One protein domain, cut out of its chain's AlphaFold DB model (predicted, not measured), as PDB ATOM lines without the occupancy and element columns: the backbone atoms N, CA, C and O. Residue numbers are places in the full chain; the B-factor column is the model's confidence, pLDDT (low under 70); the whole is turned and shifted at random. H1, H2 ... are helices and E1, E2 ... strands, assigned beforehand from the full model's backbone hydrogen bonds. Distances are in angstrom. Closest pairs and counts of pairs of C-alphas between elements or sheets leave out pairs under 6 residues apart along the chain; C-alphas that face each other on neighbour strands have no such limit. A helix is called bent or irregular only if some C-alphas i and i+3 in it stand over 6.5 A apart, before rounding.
ATOM      1  N   THR A 106     134.332 180.761 163.563       65.31
ATOM      2  CA  THR A 106     133.786 181.773 164.476       65.31
ATOM      3  C   THR A 106     134.844 182.773 164.934       65.31
ATOM      4  O   THR A 106     134.514 183.927 165.195       65.31
ATOM      5  N   SER A 107     136.107 182.347 165.015       74.38
ATOM      6  CA  SER A 107     137.272 183.196 165.252       74.38
ATOM      7  C   SER A 107     138.161 183.242 164.012       74.38
ATOM      8  O   SER A 107     138.296 182.260 163.283       74.38
ATOM      9  N   VAL A 108     138.776 184.400 163.766       82.00
ATOM     10  CA  VAL A 108     139.706 184.565 162.647       82.00
ATOM     11  C   VAL A 108     141.005 183.819 162.987       82.00
ATOM     12  O   VAL A 108     141.638 184.165 163.985       82.00
ATOM     13  N   PRO A 109     141.418 182.800 162.210       86.69
ATOM     14  CA  PRO A 109     142.665 182.081 162.463       86.69
ATOM     15  C   PRO A 109     143.882 182.961 162.150       86.69
ATOM     16  O   PRO A 109     143.793 183.843 161.298       86.69
ATOM     17  N   LEU A 110     145.031 182.694 162.782       88.56
ATOM     18  CA  LEU A 110     146.292 183.382 162.470       88.56
ATOM     19  C   LEU A 110     146.783 183.046 161.057       88.56
ATOM     20  O   LEU A 110     147.202 183.933 160.317       88.56
ATOM     21  N   LEU A 111     146.750 181.763 160.697       90.25
ATOM     22  CA  LEU A 111     147.219 181.224 159.429       90.25
ATOM     23  C   LEU A 111     146.043 180.766 158.567       90.25
ATOM     24  O   LEU A 111     145.132 180.088 159.049       90.25
ATOM     25  N   SER A 112     146.096 181.098 157.283       91.50
ATOM     26  CA  SER A 112     145.222 180.575 156.240       91.50
ATOM     27  C   SER A 112     145.966 179.568 155.372       91.50
ATOM     28  O   SER A 112     147.100 179.809 154.955       91.50
ATOM     29  N   VAL A 113     145.303 178.452 155.071       91.81
ATOM     30  CA  VAL A 113     145.679 177.557 153.973       91.81
ATOM     31  C   VAL A 113     144.886 177.945 152.731       91.81
ATOM     32  O   VAL A 113     143.691 178.240 152.820       91.81
ATOM     33  N   GLU A 114     145.550 177.932 151.582       89.25
ATOM     34  CA  GLU A 114     144.974 178.174 150.264       89.25
ATOM     35  C   GLU A 114     145.503 177.134 149.269       89.25
ATOM     36  O   GLU A 114     146.677 176.754 149.315       89.25
ATOM     37  N   ASN A 115     144.652 176.686 148.344       85.00
ATOM     38  CA  ASN A 115     145.109 175.904 147.197       85.00
ATOM     39  C   ASN A 115     145.906 176.801 146.252       85.00
ATOM     40  O   ASN A 115     145.505 177.932 145.973       85.00
ATOM     41  N   THR A 116     147.011 176.286 145.721       82.44
ATOM     42  CA  THR A 116     147.644 176.909 144.559       82.44
ATOM     43  C   THR A 116     147.078 176.300 143.285       82.44
ATOM     44  O   THR A 116     146.595 175.174 143.291       82.44
ATOM     45  N   VAL A 117     147.196 177.010 142.166       73.75
ATOM     46  CA  VAL A 117     146.821 176.477 140.845       73.75
ATOM     47  C   VAL A 117     147.807 175.423 140.314       73.75
ATOM     48  O   VAL A 117     147.630 174.912 139.212       73.75
ATOM     49  N   TYR A 118     148.877 175.116 141.058       76.81
ATOM     50  CA  TYR A 118     149.978 174.272 140.603       76.81
ATOM     51  C   TYR A 118     149.952 172.900 141.286       76.81
ATOM     52  O   TYR A 118     150.511 172.702 142.362       76.81
ATOM     53  N   GLY A 119     149.357 171.910 140.618       80.00
ATOM     54  CA  GLY A 119     149.449 170.507 141.037       80.00
ATOM     55  C   GLY A 119     148.923 170.267 142.456       80.00
ATOM     56  O   GLY A 119     147.802 170.634 142.765       80.00
ATOM     57  N   MET A 120     149.716 169.639 143.321       89.50
ATOM     58  CA  MET A 120     149.340 169.349 144.715       89.50
ATOM     59  C   MET A 120     149.985 170.330 145.709       89.50
ATOM     60  O   MET A 120     150.221 169.973 146.864       89.50
ATOM     61  N   GLU A 121     150.338 171.540 145.262       91.69
ATOM     62  CA  GLU A 121     150.940 172.567 146.115       91.69
ATOM     63  C   GLU A 121     149.864 173.382 146.847       91.69
ATOM     64  O   GLU A 121     148.900 173.868 146.246       91.69
ATOM     65  N   ILE A 122     150.074 173.590 148.147       92.69
ATOM     66  CA  ILE A 122     149.273 174.491 148.982       92.69
ATOM     67  C   ILE A 122     150.125 175.655 149.486       92.69
ATOM     68  O   ILE A 122     151.336 175.516 149.682       92.69
ATOM     69  N   SER A 123     149.478 176.790 149.727       92.94
ATOM     70  CA  SER A 123     150.066 177.961 150.374       92.94
ATOM     71  C   SER A 123     149.547 178.071 151.802       92.94
ATOM     72  O   SER A 123     148.344 178.004 152.038       92.94
ATOM     73  N   LEU A 124     150.451 178.254 152.757       93.25
ATOM     74  CA  LEU A 124     150.155 178.612 154.137       93.25
ATOM     75  C   LEU A 124     150.699 180.016 154.378       93.25
ATOM     76  O   LEU A 124     151.898 180.254 154.228       93.25
ATOM     77  N   SER A 125     149.825 180.941 154.750       93.31
ATOM     78  CA  SER A 125     150.191 182.342 154.962       93.31
ATOM     79  C   SER A 125     149.434 182.958 156.131       93.31
ATOM     80  O   SER A 125     148.528 182.334 156.680       93.31
ATOM     81  N   LEU A 126     149.805 184.169 156.546       91.44
ATOM     82  CA  LEU A 126     148.999 184.914 157.509       91.44
ATOM     83  C   LEU A 126     147.611 185.217 156.946       91.44
ATOM     84  O   LEU A 126     147.458 185.731 155.836       91.44
ATOM     85  N   ASN A 127     146.594 185.010 157.773       90.56
ATOM     86  CA  ASN A 127     145.247 185.423 157.445       90.56
ATOM     87  C   ASN A 127     145.168 186.958 157.404       90.56
ATOM     88  O   ASN A 127     145.410 187.649 158.398       90.56
ATOM     89  N   LYS A 128     144.755 187.503 156.258       88.38
ATOM     90  CA  LYS A 128     144.644 188.950 156.043       88.38
ATOM     91  C   LYS A 128     143.734 189.650 157.057       88.38
ATOM     92  O   LYS A 128     144.041 190.762 157.480       88.38
ATOM     93  N   GLN A 129     142.617 189.036 157.445       88.75
ATOM     94  CA  GLN A 129     141.716 189.623 158.440       88.75
ATOM     95  C   GLN A 129     142.383 189.664 159.818       88.75
ATOM     96  O   GLN A 129     142.258 190.665 160.520       88.75
ATOM     97  N   TYR A 130     143.151 188.627 160.166       89.56
ATOM     98  CA  TYR A 130     143.902 188.586 161.416       89.56
ATOM     99  C   TYR A 130     144.965 189.685 161.464       89.56
ATOM    100  O   TYR A 130     145.075 190.405 162.457       89.56
ATOM    101  N   MET A 131     145.696 189.862 160.359       89.94
ATOM    102  CA  MET A 131     146.688 190.926 160.213       89.94
ATOM    103  C   MET A 131     146.094 192.319 160.396       89.94
ATOM    104  O   MET A 131     146.670 193.152 161.089       89.94
ATOM    105  N   LEU A 132     144.939 192.573 159.776       89.25
ATOM    106  CA  LEU A 132     144.253 193.859 159.875       89.25
ATOM    107  C   LEU A 132     143.707 194.121 161.284       89.25
ATOM    108  O   LEU A 132     143.682 195.271 161.715       89.25
ATOM    109  N   ALA A 133     143.301 193.076 162.006       88.75
ATOM    110  CA  ALA A 133     142.861 193.197 163.392       88.75
ATOM    111  C   ALA A 133     144.024 193.475 164.366       88.75
ATOM    112  O   ALA A 133     143.811 194.143 165.373       88.75
ATOM    113  N   HIS A 134     145.247 193.035 164.047       90.06
ATOM    114  CA  HIS A 134     146.422 193.135 164.927       90.06
ATOM    115  C   HIS A 134     147.602 193.852 164.252       90.06
ATOM    116  O   HIS A 134     148.746 193.397 164.293       90.06
ATOM    117  N   THR A 135     147.326 194.985 163.600       89.69
ATOM    118  CA  THR A 135     148.331 195.743 162.824       89.69
ATOM    119  C   THR A 135     149.575 196.128 163.622       89.69
ATOM    120  O   THR A 135     150.661 196.177 163.047       89.69
ATOM    121  N   GLU A 136     149.444 196.347 164.933       90.19
ATOM    122  CA  GLU A 136     150.568 196.638 165.826       90.19
ATOM    123  C   GLU A 136     151.653 195.553 165.738       90.19
ATOM    124  O   GLU A 136     152.817 195.869 165.485       90.19
ATOM    125  N   TYR A 137     151.271 194.277 165.833       89.31
ATOM    126  CA  TYR A 137     152.206 193.149 165.814       89.31
ATOM    127  C   TYR A 137     152.980 193.084 164.501       89.31
ATOM    128  O   TYR A 137     154.202 192.954 164.484       89.31
ATOM    129  N   PHE A 138     152.264 193.224 163.387       89.38
ATOM    130  CA  PHE A 138     152.832 193.070 162.050       89.38
ATOM    131  C   PHE A 138     153.544 194.330 161.543       89.38
ATOM    132  O   PHE A 138     154.212 194.281 160.511       89.38
ATOM    133  N   SER A 139     153.446 195.447 162.270       87.62
ATOM    134  CA  SER A 139     154.262 196.642 162.030       87.62
ATOM    135  C   SER A 139     155.686 196.513 162.589       87.62
ATOM    136  O   SER A 139     156.595 197.194 162.113       87.62
ATOM    137  N   ASN A 140     155.901 195.612 163.554       88.44
ATOM    138  CA  ASN A 140     157.206 195.341 164.148       88.44
ATOM    139  C   ASN A 140     157.945 194.246 163.359       88.44
ATOM    140  O   ASN A 140     157.548 193.078 163.371       88.44
ATOM    141  N   LYS A 141     159.052 194.593 162.686       84.94
ATOM    142  CA  LYS A 141     159.776 193.632 161.834       84.94
ATOM    143  C   LYS A 141     160.417 192.513 162.646       84.94
ATOM    144  O   LYS A 141     160.395 191.359 162.223       84.94
ATOM    145  N   GLY A 142     160.956 192.838 163.822       85.06
ATOM    146  CA  GLY A 142     161.532 191.851 164.735       85.06
ATOM    147  C   GLY A 142     160.519 190.773 165.123       85.06
ATOM    148  O   GLY A 142     160.847 189.585 165.115       85.06
ATOM    149  N   PHE A 143     159.270 191.175 165.372       87.62
ATOM    150  CA  PHE A 143     158.194 190.249 165.710       87.62
ATOM    151  C   PHE A 143     157.812 189.354 164.540       87.62
ATOM    152  O   PHE A 143     157.705 188.140 164.707       87.62
ATOM    153  N   VAL A 144     157.670 189.935 163.346       89.69
ATOM    154  CA  VAL A 144     157.381 189.189 162.114       89.69
ATOM    155  C   VAL A 144     158.415 188.083 161.893       89.69
ATOM    156  O   VAL A 144     158.037 186.946 161.625       89.69
ATOM    157  N   HIS A 145     159.706 188.373 162.075       88.31
ATOM    158  CA  HIS A 145     160.764 187.368 161.933       88.31
ATOM    159  C   HIS A 145     160.754 186.308 163.038       88.31
ATOM    160  O   HIS A 145     160.967 185.131 162.755       88.31
ATOM    161  N   LEU A 146     160.484 186.690 164.289       88.00
ATOM    162  CA  LEU A 146     160.348 185.722 165.379       88.00
ATOM    163  C   LEU A 146     159.189 184.755 165.122       88.00
ATOM    164  O   LEU A 146     159.343 183.542 165.278       88.00
ATOM    165  N   LEU A 147     158.043 185.297 164.714       89.81
ATOM    166  CA  LEU A 147     156.858 184.529 164.369       89.81
ATOM    167  C   LEU A 147     157.135 183.591 163.187       89.81
ATOM    168  O   LEU A 147     156.731 182.431 163.207       89.81
ATOM    169  N   ASP A 148     157.883 184.074 162.198       91.62
ATOM    170  CA  ASP A 148     158.300 183.305 161.031       91.62
ATOM    171  C   ASP A 148     159.187 182.124 161.424       91.62
ATOM    172  O   ASP A 148     158.907 180.986 161.060       91.62
ATOM    173  N   PHE A 149     160.193 182.344 162.267       90.25
ATOM    174  CA  PHE A 149     161.017 181.254 162.786       90.25
ATOM    175  C   PHE A 149     160.213 180.261 163.629       90.25
ATOM    176  O   PHE A 149     160.416 179.052 163.509       90.25
ATOM    177  N   LEU A 150     159.275 180.735 164.450       88.81
ATOM    178  CA  LEU A 150     158.416 179.859 165.240       88.81
ATOM    179  C   LEU A 150     157.558 178.956 164.343       88.81
ATOM    180  O   LEU A 150     157.534 177.743 164.550       88.81
ATOM    181  N   ILE A 151     156.911 179.516 163.317       90.31
ATOM    182  CA  ILE A 151     156.094 178.747 162.369       90.31
ATOM    183  C   ILE A 151     156.964 177.773 161.569       90.31
ATOM    184  O   ILE A 151     156.621 176.593 161.494       90.31
ATOM    185  N   ALA A 152     158.111 178.211 161.039       91.81
ATOM    186  CA  ALA A 152     159.054 177.336 160.339       91.81
ATOM    187  C   ALA A 152     159.493 176.153 161.214       91.81
ATOM    188  O   ALA A 152     159.531 175.012 160.753       91.81
ATOM    189  N   TRP A 153     159.793 176.406 162.490       90.00
ATOM    190  CA  TRP A 153     160.156 175.359 163.439       90.00
ATOM    191  C   TRP A 153     159.004 174.382 163.683       90.00
ATOM    192  O   TRP A 153     159.220 173.171 163.627       90.00
ATOM    193  N   MET A 154     157.786 174.884 163.914       87.56
ATOM    194  CA  MET A 154     156.600 174.046 164.115       87.56
ATOM    195  C   MET A 154     156.350 173.148 162.900       87.56
ATOM    196  O   MET A 154     156.235 171.935 163.062       87.56
ATOM    197  N   LEU A 155     156.362 173.722 161.692       88.75
ATOM    198  CA  LEU A 155     156.226 172.978 160.439       88.75
ATOM    199  C   LEU A 155     157.323 171.917 160.303       88.75
ATOM    200  O   LEU A 155     157.019 170.757 160.047       88.75
ATOM    201  N   GLY A 156     158.588 172.268 160.545       89.62
ATOM    202  CA  GLY A 156     159.691 171.312 160.478       89.62
ATOM    203  C   GLY A 156     159.534 170.144 161.453       89.62
ATOM    204  O   GLY A 156     159.737 168.991 161.075       89.62
ATOM    205  N   GLN A 157     159.141 170.407 162.706       85.69
ATOM    206  CA  GLN A 157     158.879 169.338 163.679       85.69
ATOM    207  C   GLN A 157     157.733 168.425 163.230       85.69
ATOM    208  O   GLN A 157     157.802 167.212 163.423       85.69
ATOM    209  N   MET A 158     156.696 168.999 162.626       80.25
ATOM    210  CA  MET A 158     155.499 168.277 162.200       80.25
ATOM    211  C   MET A 158     155.728 167.412 160.957       80.25
ATOM    212  O   MET A 158     155.174 166.319 160.861       80.25
ATOM    213  N   MET A 159     156.570 167.871 160.032       84.25
ATOM    214  CA  MET A 159     156.884 167.164 158.784       84.25
ATOM    215  C   MET A 159     158.082 166.224 158.905       84.25
ATOM    216  O   MET A 159     158.553 165.659 157.918       84.25
ATOM    217  N   LYS A 160     158.618 166.057 160.113       83.62
ATOM    218  CA  LYS A 160     159.799 165.238 160.343       83.62
ATOM    219  C   LYS A 160     159.544 163.786 159.931       83.62
ATOM    220  O   LYS A 160     158.720 163.101 160.526       83.62
ATOM    221  N   GLY A 161     160.327 163.306 158.965       81.19
ATOM    222  CA  GLY A 161     160.219 161.944 158.429       81.19
ATOM    223  C   GLY A 161     159.237 161.802 157.266       81.19
ATOM    224  O   GLY A 161     159.128 160.715 156.710       81.19
ATOM    225  N   GLU A 162     158.575 162.888 156.867       83.31
ATOM    226  CA  GLU A 162     157.631 162.911 155.755       83.31
ATOM    227  C   GLU A 162     158.297 163.410 154.476       83.31
ATOM    228  O   GLU A 162     159.182 164.267 154.503       83.31
ATOM    229  N   ASN A 163     157.833 162.921 153.325       84.81
ATOM    230  CA  ASN A 163     158.297 163.391 152.020       84.81
ATOM    231  C   ASN A 163     157.517 164.635 151.558       84.81
ATOM    232  O   ASN A 163     156.975 164.666 150.454       84.81
ATOM    233  N   ILE A 164     157.426 165.643 152.427       87.88
ATOM    234  CA  ILE A 164     156.772 166.923 152.137       87.88
ATOM    235  C   ILE A 164     157.859 167.969 151.953       87.88
ATOM    236  O   ILE A 164     158.639 168.251 152.864       87.88
ATOM    237  N   LYS A 165     157.911 168.566 150.764       88.94
ATOM    238  CA  LYS A 165     158.827 169.676 150.499       88.94
ATOM    239  C   LYS A 165     158.160 170.971 150.922       88.94
ATOM    240  O   LYS A 165     157.081 171.288 150.431       88.94
ATOM    241  N   ILE A 166     158.834 171.716 151.797       91.50
ATOM    242  CA  ILE A 166     158.408 173.050 152.216       91.50
ATOM    243  C   ILE A 166     159.407 174.078 151.704       91.50
ATOM    244  O   ILE A 166     160.614 173.946 151.917       91.50
ATOM    245  N   ALA A 167     158.897 175.112 151.048       90.75
ATOM    246  CA  ALA A 167     159.668 176.267 150.623       90.75
ATOM    247  C   ALA A 167     159.057 177.545 151.198       90.75
ATOM    248  O   ALA A 167     157.848 177.638 151.389       90.75
ATOM    249  N   SER A 168     159.892 178.545 151.458       92.56
ATOM    250  CA  SER A 168     159.438 179.862 151.891       92.56
ATOM    251  C   SER A 168     160.337 180.925 151.280       92.56
ATOM    252  O   SER A 168     161.511 181.019 151.633       92.56
ATOM    253  N   SER A 169     159.790 181.688 150.335       85.69
ATOM    254  CA  SER A 169     160.476 182.807 149.676       85.69
ATOM    255  C   SER A 169     160.235 184.145 150.372       85.69
ATOM    256  O   SER A 169     160.980 185.089 150.143       85.69
ATOM    257  N   GLU A 170     159.203 184.229 151.211       89.06
ATOM    258  CA  GLU A 170     158.802 185.444 151.918       89.06
ATOM    259  C   GLU A 170     158.462 185.114 153.380       89.06
ATOM    260  O   GLU A 170     158.001 183.999 153.658       89.06
ATOM    261  N   PRO A 171     158.679 186.049 154.329       89.81
ATOM    262  CA  PRO A 171     158.286 185.864 155.721       89.81
ATOM    263  C   PRO A 171     156.818 185.480 155.844       89.81
ATOM    264  O   PRO A 171     155.951 186.102 155.233       89.81
ATOM    265  N   LEU A 172     156.545 184.475 156.674       91.81
ATOM    266  CA  LEU A 172     155.199 184.016 156.996       91.81
ATOM    267  C   LEU A 172     154.401 183.497 155.793       91.81
ATOM    268  O   LEU A 172     153.184 183.367 155.892       91.81
ATOM    269  N   MET A 173     155.074 183.162 154.688       93.50
ATOM    270  CA  MET A 173     154.489 182.482 153.536       93.50
ATOM    271  C   MET A 173     155.261 181.195 153.241       93.50
ATOM    272  O   MET A 173     156.474 181.205 153.006       93.50
ATOM    273  N   TYR A 174     154.541 180.077 153.233       94.00
ATOM    274  CA  TYR A 174     155.084 178.738 153.055       94.00
ATOM    275  C   TYR A 174     154.330 178.010 151.954       94.00
ATOM    276  O   TYR A 174     153.105 177.963 151.954       94.00
ATOM    277  N   LYS A 175     155.073 177.397 151.041       94.06
ATOM    278  CA  LYS A 175     154.548 176.514 150.004       94.06
ATOM    279  C   LYS A 175     154.871 175.079 150.362       94.06
ATOM    280  O   LYS A 175     156.015 174.792 150.719       94.06
ATOM    281  N   MET A 176     153.882 174.201 150.275       93.50
ATOM    282  CA  MET A 176     154.026 172.787 150.614       93.50
ATOM    283  C   MET A 176     153.572 171.919 149.446       93.50
ATOM    284  O   MET A 176     152.435 172.038 149.003       93.50
ATOM    285  N   ASP A 177     154.451 171.034 148.978       93.19
ATOM    286  CA  ASP A 177     154.140 170.035 147.952       93.19
ATOM    287  C   ASP A 177     153.586 168.765 148.608       93.19
ATOM    288  O   ASP A 177     154.302 168.058 149.325       93.19
ATOM    289  N   LEU A 178     152.307 168.479 148.352       93.00
ATOM    290  CA  LEU A 178     151.591 167.321 148.886       93.00
ATOM    291  C   LEU A 178     151.506 166.159 147.881       93.00
ATOM    292  O   LEU A 178     150.796 165.184 148.112       93.00
ATOM    293  N   SER A 179     152.228 166.211 146.759       90.94
ATOM    294  CA  SER A 179     152.145 165.187 145.704       90.94
ATOM    295  C   SER A 179     152.622 163.798 146.138       90.94
ATOM    296  O   SER A 179     152.371 162.815 145.441       90.94
ATOM    297  N   GLN A 180     153.327 163.688 147.266       91.25
ATOM    298  CA  GLN A 180     153.937 162.447 147.753       91.25
ATOM    299  C   GLN A 180     153.323 161.919 149.053       91.25
ATOM    300  O   GLN A 180     153.886 160.999 149.642       91.25
ATOM    301  N   ILE A 181     152.185 162.461 149.494       91.12
ATOM    302  CA  ILE A 181     151.529 162.019 150.731       91.12
ATOM    303  C   ILE A 181     150.241 161.241 150.465       91.12
ATOM    304  O   ILE A 181     149.688 161.293 149.368       91.12
ATOM    305  N   SER A 182     149.784 160.514 151.483       91.94
ATOM    306  CA  SER A 182     148.487 159.841 151.492       91.94
ATOM    307  C   SER A 182     147.378 160.747 152.029       91.94
ATOM    308  O   SER A 182     147.633 161.736 152.722       91.94
ATOM    309  N   GLU A 183     146.129 160.370 151.770       93.44
ATOM    310  CA  GLU A 183     144.937 160.989 152.354       93.44
ATOM    311  C   GLU A 183     144.974 160.987 153.887       93.44
ATOM    312  O   GLU A 183     144.675 162.005 154.506       93.44
ATOM    313  N   GLU A 184     145.382 159.874 154.505       91.88
ATOM    314  CA  GLU A 184     145.532 159.776 155.963       91.88
ATOM    315  C   GLU A 184     146.480 160.859 156.481       91.88
ATOM    316  O   GLU A 184     146.164 161.577 157.431       91.88
ATOM    317  N   LYS A 185     147.617 161.045 155.803       89.50
ATOM    318  CA  LYS A 185     148.566 162.086 156.177       89.50
ATOM    319  C   LYS A 185     147.987 163.479 155.955       89.50
ATOM    320  O   LYS A 185     148.183 164.344 156.802       89.50
ATOM    321  N   ALA A 186     147.244 163.697 154.872       91.88
ATOM    322  CA  ALA A 186     146.572 164.969 154.619       91.88
ATOM    323  C   ALA A 186     145.562 165.324 155.727       91.88
ATOM    324  O   ALA A 186     145.519 166.473 156.159       91.88
ATOM    325  N   LEU A 187     144.811 164.345 156.244       92.06
ATOM    326  CA  LEU A 187     143.903 164.537 157.384       92.06
ATOM    327  C   LEU A 187     144.667 164.907 158.663       92.06
ATOM    328  O   LEU A 187     144.258 165.811 159.391       92.06
ATOM    329  N   MET A 188     145.819 164.275 158.911       89.19
ATOM    330  CA  MET A 188     146.689 164.666 160.028       89.19
ATOM    331  C   MET A 188     147.199 166.107 159.883       89.19
ATOM    332  O   MET A 188     147.268 166.838 160.872       89.19
ATOM    333  N   LEU A 189     147.553 166.533 158.663       87.25
ATOM    334  CA  LEU A 189     147.960 167.916 158.386       87.25
ATOM    335  C   LEU A 189     146.817 168.904 158.623       87.25
ATOM    336  O   LEU A 189     147.036 169.973 159.187       87.25
ATOM    337  N   GLU A 190     145.596 168.543 158.236       88.69
ATOM    338  CA  GLU A 190     144.407 169.356 158.476       88.69
ATOM    339  C   GLU A 190     144.187 169.616 159.975       88.69
ATOM    340  O   GLU A 190     144.032 170.762 160.411       88.69
ATOM    341  N   GLU A 191     144.184 168.554 160.780       86.56
ATOM    342  CA  GLU A 191     144.017 168.646 162.231       86.56
ATOM    343  C   GLU A 191     145.145 169.466 162.868       86.56
ATOM    344  O   GLU A 191     144.933 170.285 163.766       86.56
ATOM    345  N   MET A 192     146.357 169.304 162.349       79.94
ATOM    346  CA  MET A 192     147.517 170.070 162.761       79.94
ATOM    347  C   MET A 192     147.354 171.565 162.470       79.94
ATOM    348  O   MET A 192     147.589 172.361 163.378       79.94
ATOM    349  N   PHE A 193     146.919 171.974 161.274       84.62
ATOM    350  CA  PHE A 193     146.682 173.392 160.973       84.62
ATOM    351  C   PHE A 193     145.650 174.012 161.922       84.62
ATOM    352  O   PHE A 193     145.847 175.134 162.396       84.62
ATOM    353  N   LYS A 194     144.600 173.263 162.286       83.50
ATOM    354  CA  LYS A 194     143.631 173.691 163.311       83.50
ATOM    355  C   LYS A 194     144.310 173.884 164.670       83.50
ATOM    356  O   LYS A 194     144.160 174.934 165.288       83.50
ATOM    357  N   ASN A 195     145.107 172.911 165.107       80.81
ATOM    358  CA  ASN A 195     145.801 172.950 166.395       80.81
ATOM    359  C   ASN A 195     146.853 174.066 166.485       80.81
ATOM    360  O   ASN A 195     146.989 174.688 167.539       80.81
ATOM    361  N   VAL A 196     147.592 174.327 165.401       80.19
ATOM    362  CA  VAL A 196     148.534 175.454 165.308       80.19
ATOM    363  C   VAL A 196     147.780 176.760 165.481       80.19
ATOM    364  O   VAL A 196     148.156 177.557 166.331       80.19
ATOM    365  N   ASN A 197     146.699 176.956 164.726       83.94
ATOM    366  CA  ASN A 197     145.903 178.174 164.807       83.94
ATOM    367  C   ASN A 197     145.338 178.410 166.210       83.94
ATOM    368  O   ASN A 197     145.485 179.512 166.729       83.94
ATOM    369  N   LEU A 198     144.774 177.380 166.849       79.25
ATOM    370  CA  LEU A 198     144.268 177.477 168.222       79.25
ATOM    371  C   LEU A 198     145.368 177.896 169.203       79.25
ATOM    372  O   LEU A 198     145.224 178.884 169.912       79.25
ATOM    373  N   LYS A 199     146.506 177.191 169.192       79.50
ATOM    374  CA  LYS A 199     147.612 177.486 170.114       79.50
ATOM    375  C   LYS A 199     148.227 178.856 169.870       79.50
ATOM    376  O   LYS A 199     148.586 179.528 170.825       79.50
ATOM    377  N   MET A 200     148.400 179.237 168.608       80.00
ATOM    378  CA  MET A 200     149.073 180.479 168.244       80.00
ATOM    379  C   MET A 200     148.240 181.699 168.614       80.00
ATOM    380  O   MET A 200     148.795 182.637 169.172       80.00
ATOM    381  N   VAL A 201     146.929 181.672 168.363       79.81
ATOM    382  CA  VAL A 201     146.030 182.773 168.745       79.81
ATOM    383  C   VAL A 201     146.060 183.010 170.258       79.81
ATOM    384  O   VAL A 201     146.090 184.158 170.680       79.81
ATOM    385  N   ASP A 202     146.152 181.951 171.067       77.62
ATOM    386  CA  ASP A 202     146.179 182.070 172.531       77.62
ATOM    387  C   ASP A 202     147.498 182.637 173.090       77.62
ATOM    388  O   ASP A 202     147.523 183.168 174.202       77.62
ATOM    389  N   VAL A 203     148.616 182.498 172.365       83.19
ATOM    390  CA  VAL A 203     149.958 182.847 172.878       83.19
ATOM    391  C   VAL A 203     150.599 184.048 172.191       83.19
ATOM    392  O   VAL A 203     151.626 184.525 172.675       83.19
ATOM    393  N   ILE A 204     150.051 184.529 171.072       86.31
ATOM    394  CA  ILE A 204     150.711 185.543 170.240       86.31
ATOM    395  C   ILE A 204     150.900 186.874 170.973       86.31
ATOM    396  O   ILE A 204     151.980 187.456 170.880       86.31
ATOM    397  N   ASP A 205     149.921 187.293 171.778       84.81
ATOM    398  CA  ASP A 205     149.997 188.512 172.587       84.81
ATOM    399  C   ASP A 205     151.146 188.401 173.597       84.81
ATOM    400  O   ASP A 205     151.994 189.284 173.709       84.81
ATOM    401  N   GLY A 206     151.234 187.253 174.277       86.06
ATOM    402  CA  GLY A 206     152.316 186.955 175.212       86.06
ATOM    403  C   GLY A 206     153.683 186.868 174.531       86.06
ATOM    404  O   GLY A 206     154.686 187.287 175.111       86.06
ATOM    405  N   LEU A 207     153.740 186.357 173.297       85.94
ATOM    406  CA  LEU A 207     154.963 186.298 172.500       85.94
ATOM    407  C   LEU A 207     155.436 187.701 172.096       85.94
ATOM    408  O   LEU A 207     156.634 187.981 172.169       85.94
ATOM    409  N   TYR A 208     154.512 188.577 171.700       88.38
ATOM    410  CA  TYR A 208     154.808 189.962 171.342       88.38
ATOM    411  C   TYR A 208     155.344 190.738 172.550       88.38
ATOM    412  O   TYR A 208     156.433 191.317 172.490       88.38
ATOM    413  N   ASP A 209     154.661 190.630 173.689       86.69
ATOM    414  CA  ASP A 209     155.091 191.193 174.969       86.69
ATOM    415  C   ASP A 209     156.480 190.706 175.395       86.69
ATOM    416  O   ASP A 209     157.320 191.484 175.861       86.69
ATOM    417  N   LEU A 210     156.732 189.401 175.263       83.81
ATOM    418  CA  LEU A 210     158.012 188.796 175.612       83.81
ATOM    419  C   LEU A 210     159.132 189.320 174.712       83.81
ATOM    420  O   LEU A 210     160.217 189.635 175.206       83.81
ATOM    421  N   MET A 211     158.873 189.437 173.410       85.62
ATOM    422  CA  MET A 211     159.833 189.974 172.451       85.62
ATOM    423  C   MET A 211     160.190 191.427 172.784       85.62
ATOM    424  O   MET A 211     161.377 191.743 172.853       85.62
ATOM    425  N   LEU A 212     159.201 192.285 173.064       83.25
ATOM    426  CA  LEU A 212     159.449 193.680 173.449       83.25
ATOM    427  C   LEU A 212     160.357 193.793 174.687       83.25
ATOM    428  O   LEU A 212     161.160 194.720 174.780       83.25
ATOM    429  N   ARG A 213     160.268 192.838 175.624       82.31
ATOM    430  CA  ARG A 213     161.085 192.817 176.851       82.31
ATOM    431  C   ARG A 213     162.480 192.229 176.649       82.31
ATOM    432  O   ARG A 213     163.450 192.779 177.161       82.31
ATOM    433  N   LEU A 214     162.585 191.085 175.974       75.19
ATOM    434  CA  LEU A 214     163.839 190.324 175.877       75.19
ATOM    435  C   LEU A 214     164.724 190.766 174.717       75.19
ATOM    436  O   LEU A 214     165.932 190.537 174.732       75.19
ATOM    437  N   LEU A 215     164.120 191.352 173.692       69.50
ATOM    438  CA  LEU A 215     164.749 191.562 172.404       69.50
ATOM    439  C   LEU A 215     164.354 192.923 171.794       69.50
ATOM    440  O   LEU A 215     163.918 192.979 170.642       69.50
ATOM    441  N   PRO A 216     164.554 194.044 172.518       65.19
ATOM    442  CA  PRO A 216     164.121 195.368 172.062       65.19
ATOM    443  C   PRO A 216     164.778 195.814 170.741       65.19
ATOM    444  O   PRO A 216     164.254 196.695 170.073       65.19
ATOM    445  N   ASN A 217     165.891 195.180 170.341       66.19
ATOM    446  CA  ASN A 217     166.647 195.475 169.118       66.19
ATOM    447  C   ASN A 217     166.716 194.283 168.145       66.19
ATOM    448  O   ASN A 217     167.712 194.137 167.433       66.19
ATOM    449  N   MET A 218     165.703 193.406 168.122       67.50
ATOM    450  CA  MET A 218     165.709 192.213 167.257       67.50
ATOM    451  C   MET A 218     165.957 192.518 165.782       67.50
ATOM    452  O   MET A 218     166.589 191.719 165.106       67.50
ATOM    453  N   GLU A 219     165.549 193.694 165.305       63.03
ATOM    454  CA  GLU A 219     165.756 194.138 163.921       63.03
ATOM    455  C   GLU A 219     167.235 194.179 163.489       63.03
ATOM    456  O   GLU A 219     167.514 194.103 162.298       63.03
ATOM    457  N   ASN A 220     168.178 194.234 164.439       63.47
ATOM    458  CA  ASN A 220     169.625 194.259 164.184       63.47
ATOM    459  C   ASN A 220     170.308 192.889 164.368       63.47
ATOM    460  O   ASN A 220     171.533 192.807 164.457       63.47
ATOM    461  N   VAL A 221     169.540 191.807 164.505       70.44
ATOM    462  CA  VAL A 221     170.093 190.468 164.730       70.44
ATOM    463  C   VAL A 221     170.463 189.842 163.384       70.44
ATOM    464  O   VAL A 221     169.614 189.692 162.510       70.44
ATOM    465  N   SER A 222     171.712 189.391 163.238       75.00
ATOM    466  CA  SER A 222     172.239 188.757 162.013       75.00
ATOM    467  C   SER A 222     171.434 187.543 161.526       75.00
ATOM    468  O   SER A 222     171.494 187.177 160.352       75.00
ATOM    469  N   LEU A 223     170.645 186.918 162.405       75.19
ATOM    470  CA  LEU A 223     169.697 185.857 162.052       75.19
ATOM    471  C   LEU A 223     168.618 186.337 161.071       75.19
ATOM    472  O   LEU A 223     168.189 185.552 160.231       75.19
ATOM    473  N   ILE A 224     168.203 187.606 161.147       79.31
ATOM    474  CA  ILE A 224     167.228 188.203 160.227       79.31
ATOM    475  C   ILE A 224     167.838 188.370 158.833       79.31
ATOM    476  O   ILE A 224     167.213 188.006 157.841       79.31
ATOM    477  N   GLU A 225     169.084 188.837 158.747       81.19
ATOM    478  CA  GLU A 225     169.804 188.959 157.470       81.19
ATOM    479  C   GLU A 225     170.013 187.594 156.794       81.19
ATOM    480  O   GLU A 225     170.048 187.495 155.571       81.19
ATOM    481  N   ASN A 226     170.096 186.527 157.593       86.12
ATOM    482  CA  ASN A 226     170.282 185.150 157.136       86.12
ATOM    483  C   ASN A 226     168.988 184.320 157.199       86.12
ATOM    484  O   ASN A 226     169.045 183.091 157.298       86.12
ATOM    485  N   ARG A 227     167.820 184.976 157.132       89.06
ATOM    486  CA  ARG A 227     166.495 184.354 157.288       89.06
ATOM    487  C   ARG A 227     166.339 183.064 156.483       89.06
ATOM    488  O   ARG A 227     165.941 182.053 157.049       89.06
ATOM    489  N   ASP A 228     166.685 183.068 155.198       89.25
ATOM    490  CA  ASP A 228     166.502 181.901 154.324       89.25
ATOM    491  C   ASP A 228     167.279 180.671 154.802       89.25
ATOM    492  O   ASP A 228     166.792 179.543 154.703       89.25
ATOM    493  N   PHE A 229     168.484 180.874 155.339       88.38
ATOM    494  CA  PHE A 229     169.273 179.799 155.929       88.38
ATOM    495  C   PHE A 229     168.625 179.292 157.220       88.38
ATOM    496  O   PHE A 229     168.453 178.083 157.391       88.38
ATOM    497  N   VAL A 230     168.221 180.211 158.102       89.19
ATOM    498  CA  VAL A 230     167.587 179.875 159.384       89.19
ATOM    499  C   VAL A 230     166.281 179.113 159.156       89.19
ATOM    500  O   VAL A 230     166.099 178.041 159.724       89.19
ATOM    501  N   VAL A 231     165.405 179.598 158.276       91.94
ATOM    502  CA  VAL A 231     164.128 178.951 157.943       91.94
ATOM    503  C   VAL A 231     164.351 177.562 157.355       91.94
ATOM    504  O   VAL A 231     163.720 176.613 157.813       91.94
ATOM    505  N   LYS A 232     165.287 177.391 156.411       90.31
ATOM    506  CA  LYS A 232     165.631 176.059 155.877       90.31
ATOM    507  C   LYS A 232     166.097 175.098 156.972       90.31
ATOM    508  O   LYS A 232     165.702 173.935 156.972       90.31
ATOM    509  N   MET A 233     166.917 175.577 157.906       89.38
ATOM    510  CA  MET A 233     167.377 174.777 159.039       89.38
ATOM    511  C   MET A 233     166.211 174.394 159.959       89.38
ATOM    512  O   MET A 233     166.081 173.223 160.308       89.38
ATOM    513  N   LEU A 234     165.314 175.324 160.288       91.56
ATOM    514  CA  LEU A 234     164.151 175.053 161.140       91.56
ATOM    515  C   LEU A 234     163.161 174.080 160.482       91.56
ATOM    516  O   LEU A 234     162.695 173.146 161.137       91.56
ATOM    517  N   LEU A 235     162.927 174.227 159.175       91.31
ATOM    518  CA  LEU A 235     162.089 173.329 158.375       91.31
ATOM    519  C   LEU A 235     162.647 171.901 158.277       91.31
ATOM    520  O   LEU A 235     161.894 170.979 157.982       91.31
ATOM    521  N   SER A 236     163.934 171.680 158.568       88.25
ATOM    522  CA  SER A 236     164.510 170.326 158.603       88.25
ATOM    523  C   SER A 236     163.962 169.453 159.740       88.25
ATOM    524  O   SER A 236     164.203 168.245 159.768       88.25
ATOM    525  N   GLY A 237     163.278 170.053 160.721       85.56
ATOM    526  CA  GLY A 237     162.737 169.336 161.874       85.56
ATOM    527  C   GLY A 237     163.797 168.837 162.857       85.56
ATOM    528  O   GLY A 237     163.481 168.094 163.794       85.56
ATOM    529  N   GLN A 238     165.062 169.234 162.697       85.19
ATOM    530  CA  GLN A 238     166.087 168.925 163.686       85.19
ATOM    531  C   GLN A 238     165.906 169.763 164.964       85.19
ATOM    532  O   GLN A 238     165.507 170.926 164.893       85.19
ATOM    533  N   PRO A 239     166.188 169.202 166.156       83.75
ATOM    534  CA  PRO A 239     166.149 169.973 167.392       83.75
ATOM    535  C   PRO A 239     167.166 171.119 167.351       83.75
ATOM    536  O   PRO A 239     168.358 170.879 167.156       83.75
ATOM    537  N   LEU A 240     166.714 172.348 167.613       81.81
ATOM    538  CA  LEU A 240     167.587 173.526 167.621       81.81
ATOM    539  C   LEU A 240     168.750 173.372 168.616       81.81
ATOM    540  O   LEU A 240     169.870 173.782 168.330       81.81
ATOM    541  N   SER A 241     168.511 172.720 169.758       86.00
ATOM    542  CA  SER A 241     169.542 172.433 170.762       86.00
ATOM    543  C   SER A 241     170.697 171.600 170.208       86.00
ATOM    544  O   SER A 241     171.853 171.882 170.517       86.00
ATOM    545  N   LYS A 242     170.393 170.610 169.361       85.00
ATOM    546  CA  LYS A 242     171.398 169.765 168.716       85.00
ATOM    547  C   LYS A 242     172.250 170.588 167.753       85.00
ATOM    548  O   LYS A 242     173.471 170.534 167.829       85.00
ATOM    549  N   PHE A 243     171.611 171.409 166.922       83.06
ATOM    550  CA  PHE A 243     172.311 172.285 165.983       83.06
ATOM    551  C   PHE A 243     173.218 173.297 166.702       83.06
ATOM    552  O   PHE A 243     174.379 173.468 166.338       83.06
ATOM    553  N   VAL A 244     172.732 173.918 167.783       86.75
ATOM    554  CA  VAL A 244     173.534 174.831 168.617       86.75
ATOM    555  C   VAL A 244     174.736 174.114 169.236       86.75
ATOM    556  O   VAL A 244     175.825 174.681 169.283       86.75
ATOM    557  N   GLN A 245     174.563 172.879 169.708       91.31
ATOM    558  CA  GLN A 245     175.659 172.093 170.274       91.31
ATOM    559  C   GLN A 245     176.720 171.747 169.218       91.31
ATOM    560  O   GLN A 245     177.916 171.871 169.487       91.31
ATOM    561  N   GLU A 246     176.297 171.354 168.017       88.75
ATOM    562  CA  GLU A 246     177.198 171.060 166.898       88.75
ATOM    563  C   GLU A 246     177.976 172.308 166.459       88.75
ATOM    564  O   GLU A 246     179.198 172.248 166.340       88.75
ATOM    565  N   LEU A 247     177.311 173.463 166.325       88.50
ATOM    566  CA  LEU A 247     177.978 174.732 166.011       88.50
ATOM    567  C   LEU A 247     178.985 175.154 167.085       88.50
ATOM    568  O   LEU A 247     180.083 175.582 166.745       88.50
ATOM    569  N   ARG A 248     178.648 174.997 168.373       91.31
ATOM    570  CA  ARG A 248     179.590 175.272 169.473       91.31
ATOM    571  C   ARG A 248     180.818 174.375 169.410       91.31
ATOM    572  O   ARG A 248     181.926 174.859 169.576       91.31
ATOM    573  N   THR A 249     180.626 173.092 169.117       91.69
ATOM    574  CA  THR A 249     181.739 172.140 168.987       91.69
ATOM    575  C   THR A 249     182.668 172.534 167.834       91.69
ATOM    576  O   THR A 249     183.888 172.461 167.965       91.69
ATOM    577  N   ILE A 250     182.105 172.973 166.705       91.75
ATOM    578  CA  ILE A 250     182.882 173.458 165.554       91.75
ATOM    579  C   ILE A 250     183.650 174.740 165.904       91.75
ATOM    580  O   ILE A 250     184.829 174.843 165.575       91.75
ATOM    581  N   ASP A 251     183.014 175.691 166.590       92.44
ATOM    582  CA  ASP A 251     183.660 176.936 167.024       92.44
ATOM    583  C   ASP A 251     184.813 176.667 168.005       92.44
ATOM    584  O   ASP A 251     185.916 177.185 167.839       92.44
ATOM    585  N   GLU A 252     184.610 175.775 168.979       92.81
ATOM    586  CA  GLU A 252     185.660 175.320 169.897       92.81
ATOM    587  C   GLU A 252     186.836 174.679 169.147       92.81
ATOM    588  O   GLU A 252     187.997 174.969 169.450       92.81
ATOM    589  N   LEU A 253     186.558 173.851 168.133       92.56
ATOM    590  CA  LEU A 253     187.589 173.262 167.281       92.56
ATOM    591  C   LEU A 253     188.366 174.339 166.519       92.56
ATOM    592  O   LEU A 253     189.595 174.316 166.550       92.56
ATOM    593  N   PHE A 254     187.693 175.297 165.882       93.19
ATOM    594  CA  PHE A 254     188.364 176.381 165.158       93.19
ATOM    595  C   PHE A 254     189.209 177.255 166.081       93.19
ATOM    596  O   PHE A 254     190.355 177.544 165.750       93.19
ATOM    597  N   ASN A 255     188.711 177.572 167.276       90.94
ATOM    598  CA  ASN A 255     189.465 178.318 168.280       90.94
ATOM    599  C   ASN A 255     190.654 177.522 168.856       90.94
ATOM    600  O   ASN A 255     191.620 178.113 169.343       90.94
TER     601      ASN A 255
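Overview. This is residues 106 to 255 of the 259 residues of an uncharacterized protein of Fervidobacterium gondwanense DSM 13020 (UniProt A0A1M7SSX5). What shape is this? Helix H3 runs through the middle beside a four-stranded, twisted sheet, with H6 packed on H3 near edge strand E3, while the long bent helix H4 passes edge strand E1 with its arm H4a and turns with H4b past the first residues of H3. At the far end from E1, residues 244 to 255 of H7 stick out. What is it built of? The 150 printed residues hold seven named helices and four named strands, in the order E1 E2 H1 H2 H3 E3 E4 H4 H5 H6 H7, of mixed class; the antiparallel sheet runs E1 E2 E4 E3. It is compact, with a radius of gyration of the C-alphas of 16.5 A and spans of 50 by 36 by 24 A.

Along the chain. Where are the strands? E1 is residues 111 to 115, beginning at C-alpha 111 (147.219, 181.224, 159.429); E2 is 121 to 126, 16.9 A long; E4 is 173 to 177 and E3 is 165 to 170. Where are the helices? H3 is 141 to 158, 25.7 A; H1 is 128 to 133, H2 135 to 139, H5 222 to 225, H6 227 to 235, and H7 240 to 255, 22.4 A, ending at C-alpha 255 (189.465, 178.318, 168.280). By its hydrogen bonds H4, 183 to 214, was assigned as one helix, but it is bent, C-alphas 202 and 205 being 7.5 A apart: H4a is 183 to 202, 29.2 A, and H4b 205 to 214.

Arrangement. How is the sheet joined? N 112 and O 125 of hairpin E1 and E2 are 2.8 A apart, N 124 and O 174 of E2 and E4 2.8 A, and N 175 and O 167 of hairpin E3 and E4 2.8 A, within hydrogen-bond range. It is only just strongly twisted, up to 4.2 A off its best plane. Which helices are on it? H6 is on it; H3, H4a and H1 only graze it, with residues 148 to 156, 190 to 201 and 128 to 131. How do the helices stand? H3 and H6 touch at a shallow tilt of 27 degrees, the same way, the closest C-alphas being Gly 156 and Leu 235, 3.8 A. H2 and H3 only just touch, with 3 pairs of C-alphas within 8 A, only at the corner, Phe 138 and Val 144 closest at 6.0 A; H5 and H3 are close but not clearly touching, C-alphas Ile 224 and His 145 closest at 6.7 A. Every O i to N i+4 pair is within hydrogen-bond range in H1, H2, H3, H4a, H4b, H6 and H7; H5 is too short for one.

Size, cuts and confidence. How large is it? The farthest C-alphas, Thr 106 and Asn 255, are 55.9 A apart. Are there cuts or long links? The printed part has no cut and no link is long. Where is confidence low? Residue 106 and residues 215 to 220 are under 70.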